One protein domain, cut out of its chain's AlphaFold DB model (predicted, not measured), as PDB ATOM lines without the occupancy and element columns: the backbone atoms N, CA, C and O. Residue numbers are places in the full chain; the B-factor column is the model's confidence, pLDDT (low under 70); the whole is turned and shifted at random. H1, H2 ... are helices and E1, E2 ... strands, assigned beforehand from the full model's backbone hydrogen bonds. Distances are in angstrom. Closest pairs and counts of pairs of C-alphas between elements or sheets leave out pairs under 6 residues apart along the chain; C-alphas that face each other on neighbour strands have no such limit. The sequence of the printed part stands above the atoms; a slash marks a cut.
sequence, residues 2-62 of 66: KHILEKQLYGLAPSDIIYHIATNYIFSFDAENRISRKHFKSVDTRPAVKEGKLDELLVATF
ATOM      1  N   LYS A   2     120.834 122.088  82.916       86.94
ATOM      2  CA  LYS A   2     120.189 121.569  81.691       86.94
ATOM      3  C   LYS A   2     120.781 120.239  81.196       86.94
ATOM      4  O   LYS A   2     120.050 119.271  81.063       86.94
ATOM      5  N   HIS A   3     122.103 120.159  81.039       89.12
ATOM      6  CA  HIS A   3     122.769 118.930  80.591       89.12
ATOM      7  C   HIS A   3     122.498 117.718  81.503       89.12
ATOM      8  O   HIS A   3     122.230 116.631  81.008       89.12
ATOM      9  N   ILE A   4     122.509 117.906  82.826       91.56
ATOM     10  CA  ILE A   4     122.255 116.828  83.795       91.56
ATOM     11  C   ILE A   4     120.830 116.288  83.610       91.56
ATOM     12  O   ILE A   4     120.642 115.087  83.439       91.56
ATOM     13  N   LEU A   5     119.837 117.182  83.571       91.44
ATOM     14  CA  LEU A   5     118.425 116.808  83.431       91.44
ATOM     15  C   LEU A   5     118.097 116.191  82.062       91.44
ATOM     16  O   LEU A   5     117.174 115.394  81.960       91.44
ATOM     17  N   GLU A   6     118.850 116.541  81.017       89.31
ATOM     18  CA  GLU A   6     118.597 116.070  79.650       89.31
ATOM     19  C   GLU A   6     119.409 114.847  79.229       89.31
ATOM     20  O   GLU A   6     119.104 114.272  78.184       89.31
ATOM     21  N   LYS A   7     120.491 114.510  79.940       88.50
ATOM     22  CA  LYS A   7     121.463 113.495  79.492       88.50
ATOM     23  C   LYS A   7     121.910 112.522  80.573       88.50
ATOM     24  O   LYS A   7     122.450 111.483  80.228       88.50
ATOM     25  N   GLN A   8     121.742 112.858  81.850       90.12
ATOM     26  CA  GLN A   8     122.310 112.071  82.951       90.12
ATOM     27  C   GLN A   8     121.247 111.559  83.923       90.12
ATOM     28  O   GLN A   8     121.452 110.534  84.563       90.12
ATOM     29  N   LEU A   9     120.115 112.257  84.041       91.75
ATOM     30  CA  LEU A   9     119.029 111.878  84.932       91.75
ATOM     31  C   LEU A   9     117.878 111.236  84.154       91.75
ATOM     32  O   LEU A   9     117.355 111.838  83.219       91.75
ATOM     33  N   TYR A  10     117.469 110.047  84.597       92.94
ATOM     34  CA  TYR A  10     116.317 109.299  84.092       92.94
ATOM     35  C   TYR A  10     115.328 109.095  85.239       92.94
ATOM     36  O   TYR A  10     115.658 108.492  86.259       92.94
ATOM     37  N   GLY A  11     114.132 109.660  85.099       93.25
ATOM     38  CA  GLY A  11     113.091 109.654  86.121       93.25
ATOM     39  C   GLY A  11     111.903 108.792  85.708       93.25
ATOM     40  O   GLY A  11     111.334 108.979  84.635       93.25
ATOM     41  N   LEU A  12     111.492 107.886  86.592       94.94
ATOM     42  CA  LEU A  12     110.307 107.047  86.421       94.94
ATOM     43  C   LEU A  12     109.350 107.318  87.577       94.94
ATOM     44  O   LEU A  12     109.726 107.193  88.744       94.94
ATOM     45  N   ALA A  13     108.124 107.711  87.253       96.12
ATOM     46  CA  ALA A  13     107.067 107.934  88.227       96.12
ATOM     47  C   ALA A  13     105.981 106.861  88.065       96.12
ATOM     48  O   ALA A  13     105.540 106.626  86.944       96.12
ATOM     49  N   PRO A  14     105.500 106.234  89.152       94.38
ATOM     50  CA  PRO A  14     104.564 105.112  89.062       94.38
ATOM     51  C   PRO A  14     103.116 105.526  88.756       94.38
ATOM     52  O   PRO A  14     102.257 104.665  88.587       94.38
ATOM     53  N   SER A  15     102.813 106.827  88.744       95.06
ATOM     54  CA  SER A  15     101.495 107.364  88.405       95.06
ATOM     55  C   SER A  15     101.601 108.782  87.856       95.06
ATOM     56  O   SER A  15     102.542 109.515  88.178       95.06
ATOM     57  N   ASP A  16     100.583 109.206  87.106       94.94
ATOM     58  CA  ASP A  16     100.544 110.543  86.507       94.94
ATOM     59  C   ASP A  16     100.528 111.663  87.550       94.94
ATOM     60  O   ASP A  16     101.102 112.726  87.334       94.94
ATOM     61  N   ILE A  17      99.904 111.439  88.709       96.50
ATOM     62  CA  ILE A  17      99.883 112.435  89.788       96.50
ATOM     63  C   ILE A  17     101.305 112.674  90.307       96.50
ATOM     64  O   ILE A  17     101.749 113.818  90.400       96.50
ATOM     65  N   ILE A  18     102.041 111.597  90.605       96.06
ATOM     66  CA  ILE A  18     103.420 111.692  91.105       96.06
ATOM     67  C   ILE A  18     104.333 112.268  90.022       96.06
ATOM     68  O   ILE A  18     105.180 113.107  90.330       96.06
ATOM     69  N   TYR A  19     104.122 111.875  88.763       96.50
ATOM     70  CA  TYR A  19     104.833 112.427  87.616       96.50
ATOM     71  C   TYR A  19     104.710 113.952  87.575       96.50
ATOM     72  O   TYR A  19     105.727 114.638  87.631       96.50
ATOM     73  N   HIS A  20     103.485 114.489  87.579       95.56
ATOM     74  CA  HIS A  20     103.263 115.933  87.496       95.56
ATOM     75  C   HIS A  20     103.829 116.695  88.695       95.56
ATOM     76  O   HIS A  20     104.421 117.757  88.511       95.56
ATOM     77  N   ILE A  21     103.689 116.165  89.915       96.19
ATOM     78  CA  ILE A  21     104.265 116.790  91.116       96.19
ATOM     79  C   ILE A  21     105.789 116.875  90.984       96.19
ATOM     80  O   ILE A  21     106.368 117.950  91.156       96.19
ATOM     81  N   ALA A  22     106.437 115.761  90.637       95.69
ATOM     82  CA  ALA A  22     107.887 115.695  90.517       95.69
ATOM     83  C   ALA A  22     108.402 116.591  89.385       95.69
ATOM     84  O   ALA A  22     109.327 117.373  89.601       95.69
ATOM     85  N   THR A  23     107.790 116.540  88.198       94.25
ATOM     86  CA  THR A  23     108.224 117.371  87.071       94.25
ATOM     87  C   THR A  23     107.985 118.850  87.337       94.25
ATOM     88  O   THR A  23     108.853 119.662  87.036       94.25
ATOM     89  N   ASN A  24     106.861 119.230  87.947       93.94
ATOM     90  CA  ASN A  24     106.622 120.636  88.271       93.94
ATOM     91  C   ASN A  24     107.631 121.152  89.295       93.94
ATOM     92  O   ASN A  24     108.107 122.271  89.154       93.94
ATOM     93  N   TYR A  25     108.003 120.337  90.284       94.19
ATOM     94  CA  TYR A  25     109.020 120.714  91.260       94.19
ATOM     95  C   TYR A  25     110.411 120.832  90.620       94.19
ATOM     96  O   TYR A  25     111.053 121.878  90.718       94.19
ATOM     97  N   ILE A  26     110.853 119.788  89.910       92.69
ATOM     98  CA  ILE A  26     112.183 119.714  89.288       92.69
ATOM     99  C   ILE A  26     112.362 120.800  88.225       92.69
ATOM    100  O   ILE A  26     113.427 121.400  88.156       92.69
ATOM    101  N   PHE A  27     111.340 121.074  87.410       93.44
ATOM    102  CA  PHE A  27     111.405 122.047  86.315       93.44
ATOM    103  C   PHE A  27     110.793 123.407  86.671       93.44
ATOM    104  O   PHE A  27     110.620 124.240  85.787       93.44
ATOM    105  N   SER A  28     110.492 123.663  87.949       91.06
ATOM    106  CA  SER A  28     109.880 124.922  88.414       91.06
ATOM    107  C   SER A  28     110.670 126.174  88.019       91.06
ATOM    108  O   SER A  28     110.090 127.242  87.841       91.06
ATOM    109  N   PHE A  29     111.988 126.045  87.851       90.62
ATOM    110  CA  PHE A  29     112.878 127.134  87.454       90.62
ATOM    111  C   PHE A  29     112.967 127.345  85.929       90.62
ATOM    112  O   PHE A  29     113.524 128.346  85.483       90.62
ATOM    113  N   ASP A  30     112.452 126.415  85.119       91.88
ATOM    114  CA  ASP A  30     112.523 126.453  83.654       91.88
ATOM    115  C   ASP A  30     111.276 127.116  83.049       91.88
ATOM    116  O   ASP A  30     110.510 126.500  82.309       91.88
ATOM    117  N   ALA A  31     111.068 128.398  83.368       85.50
ATOM    118  CA  ALA A  31     109.896 129.163  82.924       85.50
ATOM    119  C   ALA A  31     109.759 129.246  81.389       85.50
ATOM    120  O   ALA A  31     108.655 129.361  80.863       85.50
ATOM    121  N   GLU A  32     110.877 129.158  80.664       88.81
ATOM    122  CA  GLU A  32     110.927 129.215  79.199       88.81
ATOM    123  C   GLU A  32     110.839 127.827  78.534       88.81
ATOM    124  O   GLU A  32     110.959 127.728  77.314       88.81
ATOM    125  N   ASN A  33     110.640 126.753  79.313       85.81
ATOM    126  CA  ASN A  33     110.559 125.368  78.834       85.81
ATOM    127  C   ASN A  33     111.741 124.942  77.943       85.81
ATOM    128  O   ASN A  33     111.576 124.219  76.958       85.81
ATOM    129  N   ARG A  34     112.951 125.391  78.283       89.12
ATOM    130  CA  ARG A  34     114.170 125.137  77.506       89.12
ATOM    131  C   ARG A  34     114.805 123.785  77.806       89.12
ATOM    132  O   ARG A  34     115.760 123.425  77.108       89.12
ATOM    133  N   ILE A  35     114.350 123.086  78.845       90.81
ATOM    134  CA  ILE A  35     114.884 121.797  79.278       90.81
ATOM    135  C   ILE A  35     113.938 120.678  78.845       90.81
ATOM    136  O   ILE A  35     112.743 120.663  79.156       90.81
ATOM    137  N   SER A  36     114.489 119.711  78.115       90.88
ATOM    138  CA  SER A  36     113.749 118.533  77.688       90.88
ATOM    139  C   SER A  36     113.344 117.668  78.879       90.88
ATOM    140  O   SER A  36     114.139 117.371  79.767       90.88
ATOM    141  N   ARG A  37     112.098 117.196  78.844       91.06
ATOM    142  CA  ARG A  37     111.522 116.273  79.832       91.06
ATOM    143  C   ARG A  37     111.539 114.824  79.342       91.06
ATOM    144  O   ARG A  37     110.945 113.960  79.969       91.06
ATOM    145  N   LYS A  38     112.219 114.539  78.223       91.06
ATOM    146  CA  LYS A  38     112.175 113.233  77.541       91.06
ATOM    147  C   LYS A  38     112.666 112.057  78.393       91.06
ATOM    148  O   LYS A  38     112.263 110.934  78.125       91.06
ATOM    149  N   HIS A  39     113.503 112.306  79.401       93.12
ATOM    150  CA  HIS A  39     113.988 111.279  80.332       93.12
ATOM    151  C   HIS A  39     113.124 111.122  81.585       93.12
ATOM    152  O   HIS A  39     113.456 110.329  82.458       93.12
ATOM    153  N   PHE A  40     112.017 111.854  81.684       93.69
ATOM    154  CA  PHE A  40     111.031 111.689  82.741       93.69
ATOM    155  C   PHE A  40     109.797 111.022  82.144       93.69
ATOM    156  O   PHE A  40     109.227 111.521  81.173       93.69
ATOM    157  N   LYS A  41     109.387 109.884  82.704       94.56
ATOM    158  CA  LYS A  41     108.274 109.081  82.187       94.56
ATOM    159  C   LYS A  41     107.366 108.608  83.321       94.56
ATOM    160  O   LYS A  41     107.834 108.278  84.409       94.56
ATOM    161  N   SER A  42     106.065 108.576  83.048       95.31
ATOM    162  CA  SER A  42     105.054 107.972  83.922       95.31
ATOM    163  C   SER A  42     104.953 106.488  83.566       95.31
ATOM    164  O   SER A  42     104.321 106.124  82.578       95.31
ATOM    165  N   VAL A  43     105.683 105.647  84.298       94.69
ATOM    166  CA  VAL A  43     105.750 104.197  84.096       94.69
ATOM    167  C   VAL A  43     105.863 103.529  85.460       94.69
ATOM    168  O   VAL A  43     106.782 103.805  86.234       94.69
ATOM    169  N   ASP A  44     104.937 102.618  85.746       94.06
ATOM    170  CA  ASP A  44     105.004 101.788  86.941       94.06
ATOM    171  C   ASP A  44     106.029 100.664  86.760       94.06
ATOM    172  O   ASP A  44     105.833  99.735  85.978       94.06
ATOM    173  N   THR A  45     107.130 100.743  87.506       93.94
ATOM    174  CA  THR A  45     108.216  99.758  87.458       93.94
ATOM    175  C   THR A  45     107.965  98.545  88.349       93.94
ATOM    176  O   THR A  45     108.630  97.524  88.182       93.94
ATOM    177  N   ARG A  46     107.001  98.603  89.280       93.19
ATOM    178  CA  ARG A  46     106.741  97.526  90.254       93.19
ATOM    179  C   ARG A  46     106.477  96.161  89.602       93.19
ATOM    180  O   ARG A  46     107.041  95.182  90.098       93.19
ATOM    181  N   PRO A  47     105.681  96.046  88.516       93.56
ATOM    182  CA  PRO A  47     105.445  94.764  87.854       93.56
ATOM    183  C   PRO A  47     106.736  94.198  87.252       93.56
ATOM    184  O   PRO A  47     107.080  93.047  87.501       93.56
ATOM    185  N   ALA A  48     107.496  95.035  86.541       92.94
ATOM    186  CA  ALA A  48     108.740  94.628  85.894       92.94
ATOM    187  C   ALA A  48     109.819  94.227  86.908       92.94
ATOM    188  O   ALA A  48     110.501  93.226  86.711       92.94
ATOM    189  N   VAL A  49     109.937  94.950  88.027       93.56
ATOM    190  CA  VAL A  49     110.855  94.592  89.122       93.56
ATOM    191  C   VAL A  49     110.481  93.240  89.725       93.56
ATOM    192  O   VAL A  49     111.357  92.409  89.947       93.56
ATOM    193  N   LYS A  50     109.185  92.989  89.953       95.12
ATOM    194  CA  LYS A  50     108.704  91.712  90.497       95.12
ATOM    195  C   LYS A  50     109.003  90.531  89.566       95.12
ATOM    196  O   LYS A  50     109.255  89.431  90.047       95.12
ATOM    197  N   GLU A  51     108.974  90.759  88.257       94.62
ATOM    198  CA  GLU A  51     109.272  89.751  87.233       94.62
ATOM    199  C   GLU A  51     110.760  89.662  86.858       94.62
ATOM    200  O   GLU A  51     111.128  88.808  86.057       94.62
ATOM    201  N   GLY A  52     111.620  90.526  87.413       94.31
ATOM    202  CA  GLY A  52     113.039  90.592  87.051       94.31
ATOM    203  C   GLY A  52     113.313  91.159  85.652       94.31
ATOM    204  O   GLY A  52     114.399  90.961  85.123       94.31
ATOM    205  N   LYS A  53     112.353  91.875  85.053       94.75
ATOM    206  CA  LYS A  53     112.410  92.440  83.689       94.75
ATOM    207  C   LYS A  53     112.584  93.960  83.675       94.75
ATOM    208  O   LYS A  53     112.077  94.650  82.790       94.75
ATOM    209  N   LEU A  54     113.247  94.514  84.690       92.50
ATOM    210  CA  LEU A  54     113.443  95.962  84.776       92.50
ATOM    211  C   LEU A  54     114.252  96.487  83.582       92.50
ATOM    212  O   LEU A  54     113.890  97.513  83.018       92.50
ATOM    213  N   ASP A  55     115.288  95.764  83.159       92.38
ATOM    214  CA  ASP A  55     116.148  96.184  82.049       92.38
ATOM    215  C   ASP A  55     115.377  96.265  80.723       92.38
ATOM    216  O   ASP A  55     115.497  97.246  79.989       92.38
ATOM    217  N   GLU A  56     114.504  95.288  80.452       93.06
ATOM    218  CA  GLU A  56     113.620  95.294  79.279       93.06
ATOM    219  C   GLU A  56     112.679  96.504  79.293       93.06
ATOM    220  O   GLU A  56     112.500  97.174  78.273       93.06
ATOM    221  N   LEU A  57     112.112  96.821  80.464       93.38
ATOM    222  CA  LEU A  57     111.255  97.990  80.638       93.38
ATOM    223  C   LEU A  57     112.028  99.290  80.381       93.38
ATOM    224  O   LEU A  57     111.499 100.192  79.732       93.38
ATOM    225  N   LEU A  58     113.268  99.399  80.865       92.38
ATOM    226  CA  LEU A  58     114.107 100.584  80.674       92.38
ATOM    227  C   LEU A  58     114.451 100.799  79.197       92.38
ATOM    228  O   LEU A  58     114.273 101.909  78.697       92.38
ATOM    229  N   VAL A  59     114.852  99.743  78.485       91.81
ATOM    230  CA  VAL A  59     115.148  99.794  77.042       91.81
ATOM    231  C   VAL A  59     113.900 100.127  76.219       91.81
ATOM    232  O   VAL A  59     113.992 100.840  75.223       91.81
ATOM    233  N   ALA A  60     112.722  99.646  76.626       90.50
ATOM    234  CA  ALA A  60     111.460  99.993  75.970       90.50
ATOM    235  C   ALA A  60     111.006 101.435  76.259       90.50
ATOM    236  O   ALA A  60     110.285 102.030  75.460       90.50
ATOM    237  N   THR A  61     111.402 101.993  77.405       91.31
ATOM    238  CA  THR A  61     110.966 103.322  77.860       91.31
ATOM    239  C   THR A  61     111.868 104.447  77.348       91.31
ATOM    240  O   THR A  61     111.382 105.559  77.109       91.31
ATOM    241  N   PHE A  62     113.166 104.177  77.185       90.88
ATOM    242  CA  PHE A  62     114.164 105.159  76.769       90.88
ATOM    243  C   PHE A  62     114.891 104.699  75.502       90.88
ATOM    244  O   PHE A  62     115.676 103.755  75.523       90.88
TER     245      PHE A  62
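What this domain is: This is residues 2 to 62 of the 66 residues of an uncharacterized protein of Firmicutes bacterium (UniProt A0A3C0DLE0). A small parallel pair of strands, E1 and E2, lies in the middle of a flat, elongated shape, with helix H2 packed along it through residues 16 to 23. At one end of the long axis the short helices H3 and H4 make a V; at the other, residues 27 to 39 form a long loop, and H1 lies off to the side away from H2. The printed part has 61 residues, mostly helix, in the order H1 E1 H2 E2 H3 H4. It is only just loose, close to compact, with a radius of gyration of the C-alphas of 12.7 A, and spans 40 by 23 by 12 A.

How they stand to each other: H1, residues 2 to 7, leads by a tight link to E1, residues 11 to 13. H2, residues 16 to 26, is apart from H1; its closest C-alphas to E1 are Tyr 19 and Ala 13, 5.1 A. E2, residues 40 to 42, is parallel to E1 at 18 degrees, with N 41 and O 11 within hydrogen-bond range at 2.9 A. E1, H2 and E2 form a strand-helix-strand unit, two parallel neighbour strands with a helix between, its crossover right-handed. The closest C-alphas of H2 and E2, Tyr 19 and Ser 42, are 5.8 A apart. H3, residues 46 to 51, and H4, residues 54 to 61, are close but not clearly touching, at a steep tilt of 54 degrees, opposite ways; their closest C-alphas, Ala 48 and Leu 54, are 5.0 A apart. In H1, H2, H3 and H4 every O i to N i+4 pair is within hydrogen-bond range.

Where its parts are: H1 begins at C-alpha 2, (120.189, 121.569, 81.691). H2 is 15.1 A long and H4 10.4 A, ending at C-alpha 61, (110.966, 103.322, 77.860).

The domain as a whole: The C-alphas of Glu 32 and Glu 51, the two farthest apart, are 40.3 A apart. The link H2 to E2 is long, the printed part has no cut, and no printed residue is under 70 in pLDDT.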